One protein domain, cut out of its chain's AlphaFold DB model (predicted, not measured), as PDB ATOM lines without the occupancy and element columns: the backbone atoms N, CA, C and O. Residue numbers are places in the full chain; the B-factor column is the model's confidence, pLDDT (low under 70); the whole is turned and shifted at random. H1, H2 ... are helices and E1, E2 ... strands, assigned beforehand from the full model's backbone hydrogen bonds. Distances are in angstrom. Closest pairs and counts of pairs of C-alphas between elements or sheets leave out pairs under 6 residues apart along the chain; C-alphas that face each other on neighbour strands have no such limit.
ATOM      1  N   THR A 587      -9.878 -19.431  19.632       73.12
ATOM      2  CA  THR A 587     -10.002 -20.880  19.442       73.12
ATOM      3  C   THR A 587     -10.638 -21.517  20.669       73.12
ATOM      4  O   THR A 587     -10.334 -21.157  21.806       73.12
ATOM      5  N   ALA A 588     -11.539 -22.475  20.460       77.69
ATOM      6  CA  ALA A 588     -12.109 -23.252  21.549       77.69
ATOM      7  C   ALA A 588     -11.107 -24.327  22.017       77.69
ATOM      8  O   ALA A 588     -10.453 -24.954  21.173       77.69
ATOM      9  N   PRO A 589     -11.037 -24.660  23.325       76.31
ATOM     10  CA  PRO A 589     -10.170 -25.735  23.822       76.31
ATOM     11  C   PRO A 589     -10.388 -27.066  23.093       76.31
ATOM     12  O   PRO A 589      -9.439 -27.801  22.832       76.31
ATOM     13  N   LYS A 590     -11.640 -27.350  22.702       77.94
ATOM     14  CA  LYS A 590     -12.022 -28.546  21.936       77.94
ATOM     15  C   LYS A 590     -11.312 -28.623  20.577       77.94
ATOM     16  O   LYS A 590     -10.836 -29.696  20.227       77.94
ATOM     17  N   GLN A 591     -11.195 -27.510  19.846       77.31
ATOM     18  CA  GLN A 591     -10.504 -27.461  18.546       77.31
ATOM     19  C   GLN A 591      -9.000 -27.714  18.715       77.31
ATOM     20  O   GLN A 591      -8.426 -28.507  17.975       77.31
ATOM     21  N   MET A 592      -8.370 -27.113  19.732       79.56
ATOM     22  CA  MET A 592      -6.952 -27.347  20.040       79.56
ATOM     23  C   MET A 592      -6.677 -28.809  20.430       79.56
ATOM     24  O   MET A 592      -5.752 -29.421  19.896       79.56
ATOM     25  N   LEU A 593      -7.476 -29.384  21.336       81.25
ATOM     26  CA  LEU A 593      -7.324 -30.779  21.772       81.25
ATOM     27  C   LEU A 593      -7.573 -31.769  20.623       81.25
ATOM     28  O   LEU A 593      -6.883 -32.782  20.525       81.25
ATOM     29  N   HIS A 594      -8.520 -31.466  19.730       80.75
ATOM     30  CA  HIS A 594      -8.781 -32.257  18.528       80.75
ATOM     31  C   HIS A 594      -7.620 -32.179  17.525       80.75
ATOM     32  O   HIS A 594      -7.161 -33.216  17.056       80.75
ATOM     33  N   PHE A 595      -7.083 -30.983  17.260       81.19
ATOM     34  CA  PHE A 595      -5.910 -30.787  16.400       81.19
ATOM     35  C   PHE A 595      -4.684 -31.563  16.899       81.19
ATOM     36  O   PHE A 595      -4.072 -32.298  16.126       81.19
ATOM     37  N   VAL A 596      -4.352 -31.457  18.192       82.75
ATOM     38  CA  VAL A 596      -3.216 -32.184  18.789       82.75
ATOM     39  C   VAL A 596      -3.430 -33.702  18.722       82.75
ATOM     40  O   VAL A 596      -2.493 -34.426  18.396       82.75
ATOM     41  N   ALA A 597      -4.654 -34.185  18.962       82.19
ATOM     42  CA  ALA A 597      -4.993 -35.604  18.846       82.19
ATOM     43  C   ALA A 597      -4.870 -36.128  17.402       82.19
ATOM     44  O   ALA A 597      -4.189 -37.122  17.174       82.19
ATOM     45  N   GLN A 598      -5.469 -35.443  16.420       81.19
ATOM     46  CA  GLN A 598      -5.387 -35.834  15.006       81.19
ATOM     47  C   GLN A 598      -3.945 -35.811  14.487       81.19
ATOM     48  O   GLN A 598      -3.508 -36.752  13.829       81.19
ATOM     49  N   ALA A 599      -3.190 -34.760  14.808       79.56
ATOM     50  CA  ALA A 599      -1.788 -34.643  14.429       79.56
ATOM     51  C   ALA A 599      -0.918 -35.759  15.025       79.56
ATOM     52  O   ALA A 599       0.002 -36.227  14.358       79.56
ATOM     53  N   TRP A 600      -1.205 -36.199  16.258       83.62
ATOM     54  CA  TRP A 600      -0.478 -37.301  16.884       83.62
ATOM     55  C   TRP A 600      -0.888 -38.672  16.339       83.62
ATOM     56  O   TRP A 600      -0.031 -39.524  16.142       83.62
ATOM     57  N   ASP A 601      -2.161 -38.883  16.003       79.69
ATOM     58  CA  ASP A 601      -2.599 -40.128  15.360       79.69
ATOM     59  C   ASP A 601      -1.956 -40.317  13.975       79.69
ATOM     60  O   ASP A 601      -1.565 -41.429  13.622       79.69
ATOM     61  N   LEU A 602      -1.716 -39.225  13.244       78.00
ATOM     62  CA  LEU A 602      -0.957 -39.238  11.988       78.00
ATOM     63  C   LEU A 602       0.536 -39.608  12.152       78.00
ATOM     64  O   LEU A 602       1.175 -39.946  11.153       78.00
ATOM     65  N   VAL A 603       1.099 -39.603  13.372       81.38
ATOM     66  CA  VAL A 603       2.444 -40.163  13.637       81.38
ATOM     67  C   VAL A 603       2.454 -41.655  13.328       81.38
ATOM     68  O   VAL A 603       3.360 -42.113  12.641       81.38
ATOM     69  N   LEU A 604       1.432 -42.394  13.774       78.25
ATOM     70  CA  LEU A 604       1.348 -43.847  13.596       78.25
ATOM     71  C   LEU A 604       1.366 -44.205  12.107       78.25
ATOM     72  O   LEU A 604       2.201 -44.991  11.676       78.25
ATOM     73  N   ASN A 605       0.537 -43.535  11.304       79.50
ATOM     74  CA  ASN A 605       0.509 -43.692   9.850       79.50
ATOM     75  C   ASN A 605       1.879 -43.446   9.189       79.50
ATOM     76  O   ASN A 605       2.272 -44.165   8.270       79.50
ATOM     77  N   LEU A 606       2.612 -42.421   9.638       77.25
ATOM     78  CA  LEU A 606       3.916 -42.058   9.080       77.25
ATOM     79  C   LEU A 606       5.038 -43.009   9.541       77.25
ATOM     80  O   LEU A 606       5.984 -43.265   8.793       77.25
ATOM     81  N   GLU A 607       4.916 -43.579  10.740       80.25
ATOM     82  CA  GLU A 607       5.769 -44.667  11.229       80.25
ATOM     83  C   GLU A 607       5.483 -45.989  10.516       80.25
ATOM     84  O   GLU A 607       6.420 -46.724  10.207       80.25
ATOM     85  N   GLU A 608       4.230 -46.266  10.155       77.56
ATOM     86  CA  GLU A 608       3.889 -47.418   9.325       77.56
ATOM     87  C   GLU A 608       4.419 -47.289   7.893       77.56
ATOM     88  O   GLU A 608       4.971 -48.258   7.383       77.56
ATOM     89  N   GLU A 609       4.379 -46.110   7.261       78.25
ATOM     90  CA  GLU A 609       5.050 -45.888   5.965       78.25
ATOM     91  C   GLU A 609       6.571 -46.106   6.052       78.25
ATOM     92  O   GLU A 609       7.161 -46.755   5.183       78.25
ATOM     93  N   ALA A 610       7.219 -45.629   7.121       75.81
ATOM     94  CA  ALA A 610       8.648 -45.851   7.348       75.81
ATOM     95  C   ALA A 610       8.983 -47.336   7.593       75.81
ATOM     96  O   ALA A 610       9.933 -47.859   7.008       75.81
ATOM     97  N   ARG A 611       8.159 -48.042   8.377       79.69
ATOM     98  CA  ARG A 611       8.245 -49.495   8.598       79.69
ATOM     99  C   ARG A 611       7.983 -50.281   7.308       79.69
ATOM    100  O   ARG A 611       8.614 -51.302   7.068       79.69
ATOM    101  N   MET A 612       7.088 -49.812   6.441       77.31
ATOM    102  CA  MET A 612       6.811 -50.440   5.143       77.31
ATOM    103  C   MET A 612       7.923 -50.178   4.108       77.31
ATOM    104  O   MET A 612       8.095 -50.984   3.189       77.31
ATOM    105  N   LEU A 613       8.729 -49.120   4.268       77.19
ATOM    106  CA  LEU A 613       9.979 -48.928   3.516       77.19
ATOM    107  C   LEU A 613      11.098 -49.894   3.942       77.19
ATOM    108  O   LEU A 613      11.898 -50.278   3.089       77.19
ATOM    109  N   GLU A 614      11.161 -50.317   5.211       76.75
ATOM    110  CA  GLU A 614      12.188 -51.258   5.709       76.75
ATOM    111  C   GLU A 614      12.151 -52.615   4.995       76.75
ATOM    112  O   GLU A 614      13.200 -53.205   4.739       76.75
ATOM    113  N   PHE A 615      10.967 -53.074   4.582       73.62
ATOM    114  CA  PHE A 615      10.817 -54.300   3.788       73.62
ATOM    115  C   PHE A 615      11.271 -54.157   2.324       73.62
ATOM    116  O   PHE A 615      11.400 -55.168   1.636       73.62
ATOM    117  N   CYS A 616      11.511 -52.936   1.832       71.50
ATOM    118  CA  CYS A 616      11.965 -52.688   0.457       71.50
ATOM    119  C   CYS A 616      13.482 -52.492   0.343       71.50
ATOM    120  O   CYS A 616      14.055 -52.731  -0.717       71.50
ATOM    121  N   GLY A 617      14.140 -52.037   1.410       70.38
ATOM    122  CA  GLY A 617      15.566 -51.735   1.399       70.38
ATOM    123  C   GLY A 617      16.031 -51.109   2.710       70.38
ATOM    124  O   GLY A 617      15.226 -50.701   3.542       70.38
ATOM    125  N   ALA A 618      17.347 -51.011   2.906       74.06
ATOM    126  CA  ALA A 618      17.902 -50.539   4.173       74.06
ATOM    127  C   ALA A 618      17.576 -49.051   4.397       74.06
ATOM    128  O   ALA A 618      18.122 -48.176   3.708       74.06
ATOM    129  N   THR A 619      16.690 -48.765   5.354       75.81
ATOM    130  CA  THR A 619      16.251 -47.402   5.668       75.81
ATOM    131  C   THR A 619      17.215 -46.684   6.609       75.81
ATOM    132  O   THR A 619      17.897 -47.296   7.433       75.81
ATOM    133  N   LYS A 620      17.271 -45.350   6.507       78.19
ATOM    134  CA  LYS A 620      17.839 -44.459   7.529       78.19
ATOM    135  C   LYS A 620      17.002 -43.189   7.647       78.19
ATOM    136  O   LYS A 620      16.950 -42.388   6.715       78.19
ATOM    137  N   LEU A 621      16.389 -43.002   8.813       79.00
ATOM    138  CA  LEU A 621      15.690 -41.778   9.200       79.00
ATOM    139  C   LEU A 621      16.694 -40.744   9.732       79.00
ATOM    140  O   LEU A 621      17.543 -41.065  10.566       79.00
ATOM    141  N   LYS A 622      16.594 -39.494   9.272       78.06
ATOM    142  CA  LYS A 622      17.331 -38.341   9.808       78.06
ATOM    143  C   LYS A 622      16.408 -37.135   9.932       78.06
ATOM    144  O   LYS A 622      15.894 -36.656   8.926       78.06
ATOM    145  N   LEU A 623      16.239 -36.623  11.148       76.94
ATOM    146  CA  LEU A 623      15.617 -35.320  11.376       76.94
ATOM    147  C   LEU A 623      16.625 -34.207  11.040       76.94
ATOM    148  O   LEU A 623      17.817 -34.349  11.315       76.94
ATOM    149  N   SER A 624      16.148 -33.117  10.449       73.69
ATOM    150  CA  SER A 624      16.922 -31.912  10.155       73.69
ATOM    151  C   SER A 624      16.108 -30.676  10.523       73.69
ATOM    152  O   SER A 624      15.065 -30.406   9.922       73.69
ATOM    153  N   GLU A 625      16.602 -29.914  11.493       66.94
ATOM    154  CA  GLU A 625      16.032 -28.633  11.910       66.94
ATOM    155  C   GLU A 625      16.814 -27.500  11.225       66.94
ATOM    156  O   GLU A 625      17.973 -27.251  11.550       66.94
ATOM    157  N   ILE A 626      16.197 -26.849  10.234       58.59
ATOM    158  CA  ILE A 626      16.730 -25.671   9.529       58.59
ATOM    159  C   ILE A 626      15.601 -24.631   9.482       58.59
ATOM    160  O   ILE A 626      14.441 -24.992   9.283       58.59
ATOM    161  N   ASP A 627      15.921 -23.360   9.732       54.94
ATOM    162  CA  ASP A 627      14.999 -22.210   9.678       54.94
ATOM    163  C   ASP A 627      13.642 -22.432  10.381       54.94
ATOM    164  O   ASP A 627      12.570 -22.133   9.850       54.94
ATOM    165  N   ALA A 628      13.700 -22.996  11.595       59.47
ATOM    166  CA  ALA A 628      12.563 -23.304  12.475       59.47
ATOM    167  C   ALA A 628      11.465 -24.217  11.879       59.47
ATOM    168  O   ALA A 628      10.409 -24.395  12.490       59.47
ATOM    169  N   LYS A 629      11.713 -24.849  10.724       68.12
ATOM    170  CA  LYS A 629      10.822 -25.836  10.106       68.12
ATOM    171  C   LYS A 629      11.479 -27.216  10.188       68.12
ATOM    172  O   LYS A 629      12.377 -27.501   9.393       68.12
ATOM    173  N   PRO A 630      11.083 -28.077  11.143       76.25
ATOM    174  CA  PRO A 630      11.634 -29.421  11.216       76.25
ATOM    175  C   PRO A 630      11.256 -30.196   9.946       76.25
ATOM    176  O   PRO A 630      10.141 -30.090   9.428       76.25
ATOM    177  N   SER A 631      12.206 -30.967   9.428       79.69
ATOM    178  CA  SER A 631      12.017 -31.811   8.250       79.69
ATOM    179  C   SER A 631      12.665 -33.171   8.472       79.69
ATOM    180  O   SER A 631      13.732 -33.272   9.078       79.69
ATOM    181  N   LEU A 632      12.018 -34.229   8.001       82.69
ATOM    182  CA  LEU A 632      12.492 -35.600   8.152       82.69
ATOM    183  C   LEU A 632      12.930 -36.138   6.796       82.69
ATOM    184  O   LEU A 632      12.158 -36.131   5.842       82.69
ATOM    185  N   ARG A 633      14.150 -36.670   6.721       81.31
ATOM    186  CA  ARG A 633      14.631 -37.431   5.570       81.31
ATOM    187  C   ARG A 633      14.581 -38.925   5.881       81.31
ATOM    188  O   ARG A 633      15.354 -39.397   6.714       81.31
ATOM    189  N   ALA A 634      13.713 -39.662   5.197       81.25
ATOM    190  CA  ALA A 634      13.712 -41.118   5.173       81.25
ATOM    191  C   ALA A 634      14.441 -41.593   3.908       81.25
ATOM    192  O   ALA A 634      13.912 -41.511   2.802       81.25
ATOM    193  N   ARG A 635      15.682 -42.060   4.064       81.25
ATOM    194  CA  ARG A 635      16.454 -42.668   2.971       81.25
ATOM    195  C   ARG A 635      16.152 -44.154   2.897       81.25
ATOM    196  O   ARG A 635      16.448 -44.835   3.869       81.25
ATOM    197  N   CYS A 636      15.673 -44.671   1.770       81.12
ATOM    198  CA  CYS A 636      15.664 -46.105   1.469       81.12
ATOM    199  C   CYS A 636      16.843 -46.443   0.537       81.12
ATOM    200  O   CYS A 636      17.049 -45.771  -0.472       81.12
ATOM    201  N   THR A 637      17.636 -47.459   0.887       79.75
ATOM    202  CA  THR A 637      18.755 -47.952   0.066       79.75
ATOM    203  C   THR A 637      18.341 -49.228  -0.663       79.75
ATOM    204  O   THR A 637      18.163 -50.263  -0.017       79.75
ATOM    205  N   LEU A 638      18.248 -49.172  -1.991       78.38
ATOM    206  CA  LEU A 638      17.976 -50.324  -2.853       78.38
ATOM    207  C   LEU A 638      19.281 -50.963  -3.335       78.38
ATOM    208  O   LEU A 638      20.205 -50.254  -3.743       78.38
ATOM    209  N   LEU A 639      19.340 -52.296  -3.303       74.00
ATOM    210  CA  LEU A 639      20.490 -53.103  -3.712       74.00
ATOM    211  C   LEU A 639      20.033 -54.310  -4.535       74.00
ATOM    212  O   LEU A 639      19.189 -55.084  -4.091       74.00
ATOM    213  N   GLU A 640      20.632 -54.492  -5.707       67.69
ATOM    214  CA  GLU A 640      20.396 -55.657  -6.565       67.69
ATOM    215  C   GLU A 640      21.266 -56.844  -6.111       67.69
ATOM    216  O   GLU A 640      22.497 -56.740  -6.095       67.69
ATOM    217  N   ARG A 656      24.054 -53.298  -8.292       74.38
ATOM    218  CA  ARG A 656      23.640 -51.905  -8.500       74.38
ATOM    219  C   ARG A 656      23.051 -51.320  -7.217       74.38
ATOM    220  O   ARG A 656      22.460 -52.050  -6.420       74.38
ATOM    221  N   ARG A 657      23.178 -50.000  -7.033       80.62
ATOM    222  CA  ARG A 657      22.635 -49.279  -5.868       80.62
ATOM    223  C   ARG A 657      21.943 -47.972  -6.243       80.62
ATOM    224  O   ARG A 657      22.552 -47.110  -6.880       80.62
ATOM    225  N   VAL A 658      20.722 -47.795  -5.738       79.62
ATOM    226  CA  VAL A 658      19.958 -46.537  -5.791       79.62
ATOM    227  C   VAL A 658      19.581 -46.124  -4.368       79.62
ATOM    228  O   VAL A 658      19.024 -46.926  -3.621       79.62
ATOM    229  N   ASP A 659      19.860 -44.875  -3.999       81.94
ATOM    230  CA  ASP A 659      19.372 -44.270  -2.755       81.94
ATOM    231  C   ASP A 659      18.159 -43.390  -3.085       81.94
ATOM    232  O   ASP A 659      18.268 -42.454  -3.886       81.94
ATOM    233  N   VAL A 660      17.016 -43.680  -2.460       81.31
ATOM    234  CA  VAL A 660      15.777 -42.896  -2.569       81.31
ATOM    235  C   VAL A 660      15.565 -42.122  -1.268       81.31
ATOM    236  O   VAL A 660      15.283 -42.711  -0.228       81.31
ATOM    237  N   ASP A 661      15.712 -40.800  -1.322       83.00
ATOM    238  CA  ASP A 661      15.447 -39.880  -0.217       83.00
ATOM    239  C   ASP A 661      14.009 -39.347  -0.302       83.00
ATOM    240  O   ASP A 661      13.681 -38.554  -1.188       83.00
ATOM    241  N   PHE A 662      13.172 -39.727   0.663       81.88
ATOM    242  CA  PHE A 662      11.899 -39.071   0.961       81.88
ATOM    243  C   PHE A 662      12.157 -37.935   1.956       81.88
ATOM    244  O   PHE A 662      12.723 -38.168   3.023       81.88
ATOM    245  N   ALA A 663      11.764 -36.709   1.624       82.12
ATOM    246  CA  ALA A 663      11.906 -35.523   2.462       82.12
ATOM    247  C   ALA A 663      10.519 -35.008   2.874       82.12
ATOM    248  O   ALA A 663       9.829 -34.344   2.100       82.12
ATOM    249  N   VAL A 664      10.124 -35.321   4.107       81.50
ATOM    250  CA  VAL A 664       8.829 -34.967   4.693       81.50
ATOM    251  C   VAL A 664       8.925 -33.636   5.428       81.50
ATOM    252  O   VAL A 664       9.823 -33.423   6.248       81.50
ATOM    253  N   LYS A 665       7.963 -32.756   5.163       80.75
ATOM    254  CA  LYS A 665       7.747 -31.483   5.860       80.75
ATOM    255  C   LYS A 665       6.317 -31.458   6.392       80.75
ATOM    256  O   LYS A 665       5.405 -31.971   5.748       80.75
ATOM    257  N   THR A 666       6.093 -30.839   7.542       79.44
ATOM    258  CA  THR A 666       4.736 -30.579   8.047       79.44
ATOM    259  C   THR A 666       4.177 -29.274   7.490       79.44
ATOM    260  O   THR A 666       4.872 -28.255   7.504       79.44
ATOM    261  N   ARG A 667       2.905 -29.279   7.086       78.00
ATOM    262  CA  ARG A 667       2.148 -28.111   6.618       78.00
ATOM    263  C   ARG A 667       0.765 -28.119   7.274       78.00
ATOM    264  O   ARG A 667       0.059 -29.114   7.175       78.00
ATOM    265  N   VAL A 668       0.358 -27.024   7.917       75.06
ATOM    266  CA  VAL A 668      -1.013 -26.886   8.441       75.06
ATOM    267  C   VAL A 668      -1.929 -26.298   7.370       75.06
ATOM    268  O   VAL A 668      -1.665 -25.217   6.844       75.06
ATOM    269  N   GLN A 669      -3.023 -26.995   7.071       69.81
ATOM    270  CA  GLN A 669      -4.083 -26.533   6.179       69.81
ATOM    271  C   GLN A 669      -5.190 -25.853   6.985       69.81
ATOM    272  O   GLN A 669      -5.973 -26.513   7.667       69.81
ATOM    273  N   ARG A 670      -5.267 -24.522   6.915       67.31
ATOM    274  CA  ARG A 670      -6.313 -23.739   7.589       67.31
ATOM    275  C   ARG A 670      -7.463 -23.474   6.616       67.31
ATOM    276  O   ARG A 670      -7.249 -22.868   5.570       67.31
ATOM    277  N   GLY A 671      -8.665 -23.936   6.961       57.03
ATOM    278  CA  GLY A 671      -9.893 -23.608   6.232       57.03
ATOM    279  C   GLY A 671     -10.332 -22.155   6.458       57.03
ATOM    280  O   GLY A 671      -9.848 -21.480   7.366       57.03
ATOM    281  N   ASN A 672     -11.290 -21.676   5.660       50.25
ATOM    282  CA  ASN A 672     -11.738 -20.272   5.656       50.25
ATOM    283  C   ASN A 672     -12.479 -19.805   6.935       50.25
ATOM    284  O   ASN A 672     -12.919 -18.660   6.994       50.25
ATOM    285  N   SER A 673     -12.645 -20.660   7.949       48.28
ATOM    286  CA  SER A 673     -13.585 -20.487   9.069       48.28
ATOM    287  C   SER A 673     -12.932 -20.519  10.460       48.28
ATOM    288  O   SER A 673     -13.459 -21.135  11.379       48.28
ATOM    289  N   GLY A 674     -11.777 -19.869  10.636       53.59
ATOM    290  CA  GLY A 674     -11.175 -19.606  11.961       53.59
ATOM    291  C   GLY A 674     -10.608 -20.814  12.725       53.59
ATOM    292  O   GLY A 674     -10.013 -20.628  13.785       53.59
ATOM    293  N   ASP A 675     -10.767 -22.023  12.189       59.72
ATOM    294  CA  ASP A 675     -10.384 -23.286  12.821       59.72
ATOM    295  C   ASP A 675      -8.875 -23.457  13.050       59.72
ATOM    296  O   ASP A 675      -8.023 -22.929  12.322       59.72
ATOM    297  N   VAL A 676      -8.550 -24.311  14.025       62.69
ATOM    298  CA  VAL A 676      -7.205 -24.880  14.154       62.69
ATOM    299  C   VAL A 676      -7.037 -25.922  13.045       62.69
ATOM    300  O   VAL A 676      -7.460 -27.066  13.180       62.69
ATOM    301  N   GLY A 677      -6.489 -25.473  11.913       68.44
ATOM    302  CA  GLY A 677      -6.386 -26.248  10.675       68.44
ATOM    303  C   GLY A 677      -5.680 -27.601  10.807       68.44
ATOM    304  O   GLY A 677      -4.868 -27.807  11.703       68.44
ATOM    305  N   VAL A 678      -5.958 -28.521   9.883       75.44
ATOM    306  CA  VAL A 678      -5.452 -29.903   9.933       75.44
ATOM    307  C   VAL A 678      -3.951 -29.947   9.627       75.44
ATOM    308  O   VAL A 678      -3.478 -29.289   8.697       75.44
ATOM    309  N   LEU A 679      -3.189 -30.734  10.393       78.94
ATOM    310  CA  LEU A 679      -1.783 -31.012  10.096       78.94
ATOM    311  C   LEU A 679      -1.681 -32.029   8.951       78.94
ATOM    312  O   LEU A 679      -2.182 -33.142   9.070       78.94
ATOM    313  N   ALA A 680      -0.991 -31.664   7.875       78.75
ATOM    314  CA  ALA A 680      -0.697 -32.534   6.742       78.75
ATOM    315  C   ALA A 680       0.820 -32.680   6.527       78.75
ATOM    316  O   ALA A 680       1.624 -31.855   6.977       78.75
ATOM    317  N   PHE A 681       1.211 -33.732   5.805       78.75
ATOM    318  CA  PHE A 681       2.601 -34.015   5.454       78.75
ATOM    319  C   PHE A 681       2.847 -33.810   3.959       78.75
ATOM    320  O   PHE A 681       2.263 -34.478   3.109       78.75
ATOM    321  N   GLU A 682       3.774 -32.917   3.639       79.25
ATOM    322  CA  GLU A 682       4.254 -32.659   2.287       79.25
ATOM    323  C   GLU A 682       5.518 -33.496   2.055       79.25
ATOM    324  O   GLU A 682       6.543 -33.270   2.702       79.25
ATOM    325  N   THR A 683       5.434 -34.498   1.172       78.00
ATOM    326  CA  THR A 683       6.538 -35.433   0.896       78.00
ATOM    327  C   THR A 683       7.183 -35.134  -0.455       78.00
ATOM    328  O   THR A 683       6.647 -35.481  -1.506       78.00
ATOM    329  N   ASP A 684       8.373 -34.537  -0.429       79.56
ATOM    330  CA  ASP A 684       9.279 -34.505  -1.579       79.56
ATOM    331  C   ASP A 684       9.993 -35.857  -1.729       79.56
ATOM    332  O   ASP A 684      10.313 -36.503  -0.733       79.56
ATOM    333  N   VAL A 685      10.313 -36.273  -2.959       81.38
ATOM    334  CA  VAL A 685      11.090 -37.502  -3.217       81.38
ATOM    335  C   VAL A 685      12.201 -37.239  -4.228       81.38
ATOM    336  O   VAL A 685      11.989 -36.544  -5.224       81.38
ATOM    337  N   ILE A 686      13.383 -37.803  -3.972       82.50
ATOM    338  CA  ILE A 686      14.580 -37.724  -4.815       82.50
ATOM    339  C   ILE A 686      15.213 -39.121  -4.902       82.50
ATOM    340  O   ILE A 686      15.634 -39.668  -3.888       82.50
ATOM    341  N   ALA A 687      15.325 -39.688  -6.105       80.31
ATOM    342  CA  ALA A 687      16.157 -40.867  -6.363       80.31
ATOM    343  C   ALA A 687      17.564 -40.448  -6.820       80.31
ATOM    344  O   ALA A 687      17.708 -39.424  -7.491       80.31
ATOM    345  N   SER A 688      18.577 -41.248  -6.476       80.44
ATOM    346  CA  SER A 688      19.977 -41.039  -6.866       80.44
ATOM    347  C   SER A 688      20.702 -42.364  -7.143       80.44
ATOM    348  O   SER A 688      20.626 -43.303  -6.347       80.44
ATOM    349  N   LYS A 689      21.404 -42.455  -8.277       79.06
ATOM    350  CA  LYS A 689      22.216 -43.608  -8.695       79.06
ATOM    351  C   LYS A 689      23.569 -43.545  -7.986       79.06
ATOM    352  O   LYS A 689      24.360 -42.642  -8.237       79.06
ATOM    353  N   VAL A 690      23.868 -44.515  -7.120       76.00
ATOM    354  CA  VAL A 690      25.107 -44.497  -6.317       76.00
ATOM    355  C   VAL A 690      26.241 -45.257  -7.009       76.00
ATOM    356  O   VAL A 690      27.360 -44.757  -7.077       76.00
ATOM    357  N   TYR A 691      25.968 -46.454  -7.538       72.25
ATOM    358  CA  TYR A 691      26.911 -47.221  -8.365       72.25
ATOM    359  C   TYR A 691      26.203 -48.306  -9.196       72.25
ATOM    360  O   TYR A 691      25.048 -48.645  -8.947       72.25
ATOM    361  N   GLY A 692      26.917 -48.857 -10.186       63.81
ATOM    362  CA  GLY A 692      26.463 -49.979 -11.028       63.81
ATOM    363  C   GLY A 692      25.785 -49.596 -12.353       63.81
ATOM    364  O   GLY A 692      25.484 -50.474 -13.154       63.81
ATOM    365  N   PHE A 693      25.586 -48.301 -12.629       65.31
ATOM    366  CA  PHE A 693      24.821 -47.815 -13.793       65.31
ATOM    367  C   PHE A 693      25.656 -47.367 -15.012       65.31
ATOM    368  O   PHE A 693      25.090 -46.886 -15.991       65.31
ATOM    369  N   GLY A 694      26.980 -47.567 -14.981       57.34
ATOM    370  CA  GLY A 694      27.902 -47.229 -16.075       57.34
ATOM    371  C   GLY A 694      28.354 -45.760 -16.102       57.34
ATOM    372  O   GLY A 694      27.703 -44.874 -15.561       57.34
ATOM    373  N   THR A 695      29.494 -45.484 -16.744       50.69
ATOM    374  CA  THR A 695      30.118 -44.140 -16.821       50.69
ATOM    375  C   THR A 695      29.527 -43.220 -17.900       50.69
ATOM    376  O   THR A 695      30.068 -42.152 -18.176       50.69
ATOM    377  N   LYS A 696      28.402 -43.610 -18.510       52.62
ATOM    378  CA  LYS A 696      27.563 -42.763 -19.368       52.62
ATOM    379  C   LYS A 696      26.112 -42.989 -18.950       52.62
ATOM    380  O   LYS A 696      25.676 -44.136 -18.925       52.62
ATOM    381  N   ASN A 697      25.363 -41.922 -18.672       52.44
ATOM    382  CA  ASN A 697      24.000 -41.956 -18.104       52.44
ATOM    383  C   ASN A 697      22.903 -42.551 -19.023       52.44
ATOM    384  O   ASN A 697      21.718 -42.348 -18.774       52.44
ATOM    385  N   ASN A 698      23.280 -43.293 -20.065       51.66
ATOM    386  CA  ASN A 698      22.405 -43.741 -21.148       51.66
ATOM    387  C   ASN A 698      21.962 -45.213 -21.001       51.66
ATOM    388  O   ASN A 698      21.245 -45.718 -21.860       51.66
ATOM    389  N   SER A 699      22.384 -45.914 -19.940       54.62
ATOM    390  CA  SER A 699      21.889 -47.249 -19.574       54.62
ATOM    391  C   SER A 699      20.951 -47.176 -18.366       54.62
ATOM    392  O   SER A 699      21.376 -46.884 -17.244       54.62
ATOM    393  N   GLY A 700      19.671 -47.472 -18.609       62.69
ATOM    394  CA  GLY A 700      18.591 -47.396 -17.620       62.69
ATOM    395  C   GLY A 700      18.090 -45.969 -17.358       62.69
ATOM    396  O   GLY A 700      18.825 -44.998 -17.531       62.69
ATOM    397  N   MET A 701      16.836 -45.871 -16.904       68.06
ATOM    398  CA  MET A 701      16.077 -44.640 -16.617       68.06
ATOM    399  C   MET A 701      16.920 -43.531 -15.953       68.06
ATOM    400  O   MET A 701      17.743 -43.819 -15.081       68.06
ATOM    401  N   SER A 702      16.751 -42.267 -16.349       75.94
ATOM    402  CA  SER A 702      17.488 -41.135 -15.753       75.94
ATOM    403  C   SER A 702      16.943 -40.742 -14.372       75.94
ATOM    404  O   SER A 702      15.810 -41.067 -14.024       75.94
ATOM    405  N   GLU A 703      17.724 -40.020 -13.562       75.62
ATOM    406  CA  GLU A 703      17.312 -39.653 -12.194       75.62
ATOM    407  C   GLU A 703      16.065 -38.752 -12.156       75.62
ATOM    408  O   GLU A 703      15.215 -38.921 -11.284       75.62
ATOM    409  N   ASP A 704      15.894 -37.852 -13.128       75.38
ATOM    410  CA  ASP A 704      14.693 -37.014 -13.241       75.38
ATOM    411  C   ASP A 704      13.484 -37.768 -13.824       75.38
ATOM    412  O   ASP A 704      12.341 -37.341 -13.661       75.38
ATOM    413  N   GLU A 705      13.692 -38.905 -14.493       75.06
ATOM    414  CA  GLU A 705      12.616 -39.834 -14.862       75.06
ATOM    415  C   GLU A 705      12.224 -40.721 -13.676       75.06
ATOM    416  O   GLU A 705      11.034 -40.831 -13.391       75.06
ATOM    417  N   MET A 706      13.191 -41.244 -12.911       72.44
ATOM    418  CA  MET A 706      12.936 -41.920 -11.631       72.44
ATOM    419  C   MET A 706      12.170 -41.004 -10.668       72.44
ATOM    420  O   MET A 706      11.182 -41.416 -10.062       72.44
ATOM    421  N   ARG A 707      12.579 -39.731 -10.560       78.94
ATOM    422  CA  ARG A 707      11.910 -38.726  -9.723       78.94
ATOM    423  C   ARG A 707      10.479 -38.449 -10.186       78.94
ATOM    424  O   ARG A 707       9.598 -38.316  -9.340       78.94
ATOM    425  N   ARG A 708      10.229 -38.392 -11.500       76.62
ATOM    426  CA  ARG A 708       8.873 -38.244 -12.062       76.62
ATOM    427  C   ARG A 708       8.014 -39.495 -11.857       76.62
ATOM    428  O   ARG A 708       6.849 -39.352 -11.510       76.62
ATOM    429  N   LEU A 709       8.573 -40.700 -11.987       76.81
ATOM    430  CA  LEU A 709       7.863 -41.952 -11.700       76.81
ATOM    431  C   LEU A 709       7.459 -42.034 -10.220       76.81
ATOM    432  O   LEU A 709       6.297 -42.295  -9.922       76.81
ATOM    433  N   LEU A 710       8.376 -41.721  -9.300       77.44
ATOM    434  CA  LEU A 710       8.081 -41.664  -7.865       77.44
ATOM    435  C   LEU A 710       7.025 -40.598  -7.540       77.44
ATOM    436  O   LEU A 710       6.051 -40.898  -6.857       77.44
ATOM    437  N   ARG A 711       7.160 -39.370  -8.062       78.12
ATOM    438  CA  ARG A 711       6.169 -38.294  -7.851       78.12
ATOM    439  C   ARG A 711       4.785 -38.632  -8.408       78.12
ATOM    440  O   ARG A 711       3.788 -38.279  -7.785       78.12
ATOM    441  N   LYS A 712       4.715 -39.367  -9.521       77.25
ATOM    442  CA  LYS A 712       3.458 -39.888 -10.068       77.25
ATOM    443  C   LYS A 712       2.794 -40.886  -9.113       77.25
ATOM    444  O   LYS A 712       1.609 -40.734  -8.832       77.25
ATOM    445  N   GLU A 713       3.540 -41.862  -8.585       72.38
ATOM    446  CA  GLU A 713       3.000 -42.856  -7.639       72.38
ATOM    447  C   GLU A 713       2.678 -42.272  -6.249       72.38
ATOM    448  O   GLU A 713       1.836 -42.830  -5.547       72.38
ATOM    449  N   LEU A 714       3.267 -41.129  -5.869       70.94
ATOM    450  CA  LEU A 714       2.872 -40.357  -4.678       70.94
ATOM    451  C   LEU A 714       1.680 -39.402  -4.906       70.94
ATOM    452  O   LEU A 714       1.263 -38.734  -3.964       70.94
ATOM    453  N   GLY A 715       1.096 -39.360  -6.110       66.62
ATOM    454  CA  GLY A 715      -0.171 -38.668  -6.372       66.62
ATOM    455  C   GLY A 715      -0.036 -37.174  -6.683       66.62
ATOM    456  O   GLY A 715      -0.422 -36.319  -5.896       66.62
ATOM    457  N   GLU A 716       0.405 -36.838  -7.897       53.62
ATOM    458  CA  GLU A 716       0.696 -35.458  -8.339       53.62
ATOM    459  C   GLU A 716      -0.515 -34.481  -8.394       53.62
ATOM    460  O   GLU A 716      -0.363 -33.340  -8.832       53.62
ATOM    461  N   LYS A 717      -1.728 -34.905  -7.988       49.69
ATOM    462  CA  LYS A 717      -2.976 -34.100  -8.000       49.69
ATOM    463  C   LYS A 717      -3.940 -34.333  -6.821       49.69
ATOM    464  O   LYS A 717      -5.033 -33.772  -6.824       49.69
ATOM    465  N   SER A 718      -3.581 -35.149  -5.834       49.19
ATOM    466  CA  SER A 718      -4.446 -35.481  -4.691       49.19
ATOM    467  C   SER A 718      -3.589 -35.855  -3.492       49.19
ATOM    468  O   SER A 718      -2.654 -36.634  -3.651       49.19
ATOM    469  N   GLU A 719      -3.898 -35.327  -2.310       53.41
ATOM    470  CA  GLU A 719      -3.022 -35.479  -1.147       53.41
ATOM    471  C   GLU A 719      -2.857 -36.956  -0.730       53.41
ATOM    472  O   GLU A 719      -3.860 -37.653  -0.540       53.41
ATOM    473  N   PRO A 720      -1.615 -37.464  -0.597       57.94
ATOM    474  CA  PRO A 720      -1.382 -38.870  -0.296       57.94
ATOM    475  C   PRO A 720      -1.780 -39.201   1.147       57.94
ATOM    476  O   PRO A 720      -1.169 -38.725   2.105       57.94
ATOM    477  N   GLN A 721      -2.773 -40.080   1.301       61.84
ATOM    478  CA  GLN A 721      -3.155 -40.662   2.592       61.84
ATOM    479  C   GLN A 721      -2.107 -41.683   3.057       61.84
ATOM    480  O   GLN A 721      -2.244 -42.893   2.860       61.84
ATOM    481  N   LEU A 722      -1.043 -41.153   3.661       66.44
ATOM    482  CA  LEU A 722       0.025 -41.901   4.323       66.44
ATOM    483  C   LEU A 722      -0.560 -42.885   5.350       66.44
ATOM    484  O   LEU A 722      -1.521 -42.566   6.052       66.44
ATOM    485  N   GLY A 723       0.034 -44.077   5.416       65.81
ATOM    486  CA  GLY A 723      -0.385 -45.217   6.241       65.81
ATOM    487  C   GLY A 723      -0.739 -46.460   5.414       65.81
ATOM    488  O   GLY A 723      -0.815 -47.558   5.950       65.81
ATOM    489  N   ASN A 724      -0.901 -46.317   4.095       72.94
ATOM    490  CA  ASN A 724      -1.282 -47.407   3.187       72.94
ATOM    491  C   ASN A 724      -0.082 -48.083   2.484       72.94
ATOM    492  O   ASN A 724      -0.267 -48.884   1.568       72.94
ATOM    493  N   GLY A 725       1.152 -47.748   2.874       71.00
ATOM    494  CA  GLY A 725       2.373 -48.239   2.231       71.00
ATOM    495  C   GLY A 725       2.661 -47.556   0.890       71.00
ATOM    496  O   GLY A 725       3.273 -48.167   0.012       71.00
ATOM    497  N   ILE A 726       2.225 -46.305   0.706       80.06
ATOM    498  CA  ILE A 726       2.429 -45.516  -0.519       80.06
ATOM    499  C   ILE A 726       3.924 -45.393  -0.844       80.06
ATOM    500  O   ILE A 726       4.323 -45.579  -1.996       80.06
ATOM    501  N   TRP A 727       4.771 -45.140   0.160       81.44
ATOM    502  CA  TRP A 727       6.221 -45.053  -0.033       81.44
ATOM    503  C   TRP A 727       6.811 -46.400  -0.459       81.44
ATOM    504  O   TRP A 727       7.587 -46.468  -1.411       81.44
ATOM    505  N   SER A 728       6.387 -47.476   0.211       77.88
ATOM    506  CA  SER A 728       6.768 -48.861  -0.092       77.88
ATOM    507  C   SER A 728       6.410 -49.233  -1.536       77.88
ATOM    508  O   SER A 728       7.271 -49.664  -2.303       77.88
ATOM    509  N   LYS A 729       5.172 -48.953  -1.963       80.06
ATOM    510  CA  LYS A 729       4.683 -49.201  -3.326       80.06
ATOM    511  C   LYS A 729       5.454 -48.406  -4.383       80.06
ATOM    512  O   LYS A 729       5.849 -48.974  -5.405       80.06
ATOM    513  N   ALA A 730       5.687 -47.113  -4.151       77.94
ATOM    514  CA  ALA A 730       6.446 -46.263  -5.070       77.94
ATOM    515  C   ALA A 730       7.891 -46.767  -5.237       77.94
ATOM    516  O   ALA A 730       8.395 -46.852  -6.358       77.94
ATOM    517  N   VAL A 731       8.529 -47.193  -4.139       80.00
ATOM    518  CA  VAL A 731       9.855 -47.826  -4.154       80.00
ATOM    519  C   VAL A 731       9.842 -49.176  -4.876       80.00
ATOM    520  O   VAL A 731      10.740 -49.429  -5.675       80.00
ATOM    521  N   GLN A 732       8.830 -50.025  -4.687       77.19
ATOM    522  CA  GLN A 732       8.711 -51.307  -5.402       77.19
ATOM    523  C   GLN A 732       8.506 -51.114  -6.911       77.19
ATOM    524  O   GLN A 732       9.135 -51.804  -7.712       77.19
ATOM    525  N   THR A 733       7.689 -50.135  -7.307       78.69
ATOM    526  CA  THR A 733       7.430 -49.817  -8.723       78.69
ATOM    527  C   THR A 733       8.673 -49.224  -9.391       78.69
ATOM    528  O   THR A 733       8.972 -49.563 -10.534       78.69
ATOM    529  N   LEU A 734       9.459 -48.416  -8.669       77.00
ATOM    530  CA  LEU A 734      10.796 -48.015  -9.112       77.00
ATOM    531  C   LEU A 734      11.736 -49.226  -9.226       77.00
ATOM    532  O   LEU A 734      12.417 -49.376 -10.232       77.00
ATOM    533  N   THR A 735      11.764 -50.104  -8.220       74.44
ATOM    534  CA  THR A 735      12.663 -51.270  -8.189       74.44
ATOM    535  C   THR A 735      12.443 -52.147  -9.423       74.44
ATOM    536  O   THR A 735      13.376 -52.351 -10.192       74.44
ATOM    537  N   GLY A 736      11.196 -52.554  -9.686       69.75
ATOM    538  CA  GLY A 736      10.824 -53.364 -10.855       69.75
ATOM    539  C   GLY A 736      10.806 -52.631 -12.207       69.75
ATOM    540  O   GLY A 736      10.316 -53.193 -13.183       69.75
ATOM    541  N   THR A 737      11.292 -51.386 -12.280       70.56
ATOM    542  CA  THR A 737      11.502 -50.646 -13.544       70.56
ATOM    543  C   THR A 737      12.943 -50.153 -13.738       70.56
ATOM    544  O   THR A 737      13.268 -49.624 -14.802       70.56
TER     545      THR A 737
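AT A GLANCE: This is residues 587 to 640 and 656 to 737 of the 739 residues of the protein "Chromosome segregation protein Spc105, putative" of Aspergillus flavus (strain ATCC 200026 / FGSC A1120 / IAM 13836 / NRRL 3357 / JCM 12722 / SRRC 167) (UniProt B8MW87). A long, twisted sheet of four strands makes a wall, and three helices cover one face of it: the long H1, and the two short ones H2 and H3, with H2 over the edge strand E4. H1, E3 and E4 run roughly lengthwise in a rod that spans 60 by 30 by 26 A, while E1, at the other edge of the sheet from E4, slants away from that length, the strands' lines turning by 58 degrees from edge to edge. The 136 printed residues hold H1, E1, E2, E3, E4, H2 and H3 in that order along the chain, and the sheet runs E1, E2, E3, E4, antiparallel throughout. The class is mixed, helices and strands; the whole is only just loose, close to compact, with a radius of gyration of the C-alphas of 17.2 A.

IN THESE COORDINATES: In the sheet, E1 is residues 618 to 626, 25.5 A long, and E2 is residues 629 to 639, 32.1 A. E3 is residues 657 to 669, 37.1 A, and E4 is residues 678 to 691, 41.0 A. H1, residues 589 to 614, is 38.5 A long and begins at C-alpha 589 (-10.170, -25.735, 23.822). H2 is residues 703 to 713. H3, residues 726 to 737, ends at C-alpha 737 (11.502, -50.646, -13.544).

HOW THE PARTS SIT: E1 and E2 form a hairpin, with N 622 and O 633 2.8 A apart, within hydrogen-bond range. E2 and E3 are antiparallel at 155 degrees, with N 634 and O 662 within range at 2.8 A. E3 and E4 form a second hairpin, with N 663 and O 684 within range at 2.8 A. E1 and E4, the edge strands, are apart. The helices and the sheet make two layers, helices on one face of a sheet. H1 is on the sheet at a height of 7.3 A, only just over E2, on which 3 of its C-alphas fall; its closest C-alphas to E4 are Ala 599 and Leu 679, 5.7 A. H2 lies over E4 at a height of 7.5 A, with the C-alphas of Ile 686 and Arg 707 closest, 5.7 A. H3 lies over E3 at a height of 9.6 A, on the same face as H1; the closest C-alphas of H3 and E3 are those of Val 731 and Val 660, 7.9 A. H3 touches H1, whose residues 609 to 613 alone take part, at a shallow tilt of 25 degrees; the closest C-alphas are Leu 613 and Ser 728, 4.8 A. H2 and H3 touch at a steep tilt of 47 degrees, opposite ways, closest at the C-alphas of Glu 713 and Ala 730, 5.5 A. Every O i to N i+4 pair is within hydrogen-bond range in H2 and H3, and 19 of 22 in H1.

THE WHOLE: The C-alphas of Ala 588 and Thr 695 are the two farthest apart, 60.8 A. Residues 641 to 655 are cut out, and C-alphas 640 and 656 are 5.3 A apart across the cut. The links E4 to H2 and H2 to H3 are long. The mean pLDDT of the printed part is 73.3; 35 residues are under 70, among them residues 669 to 677, 692 to 701 and 715 to 723.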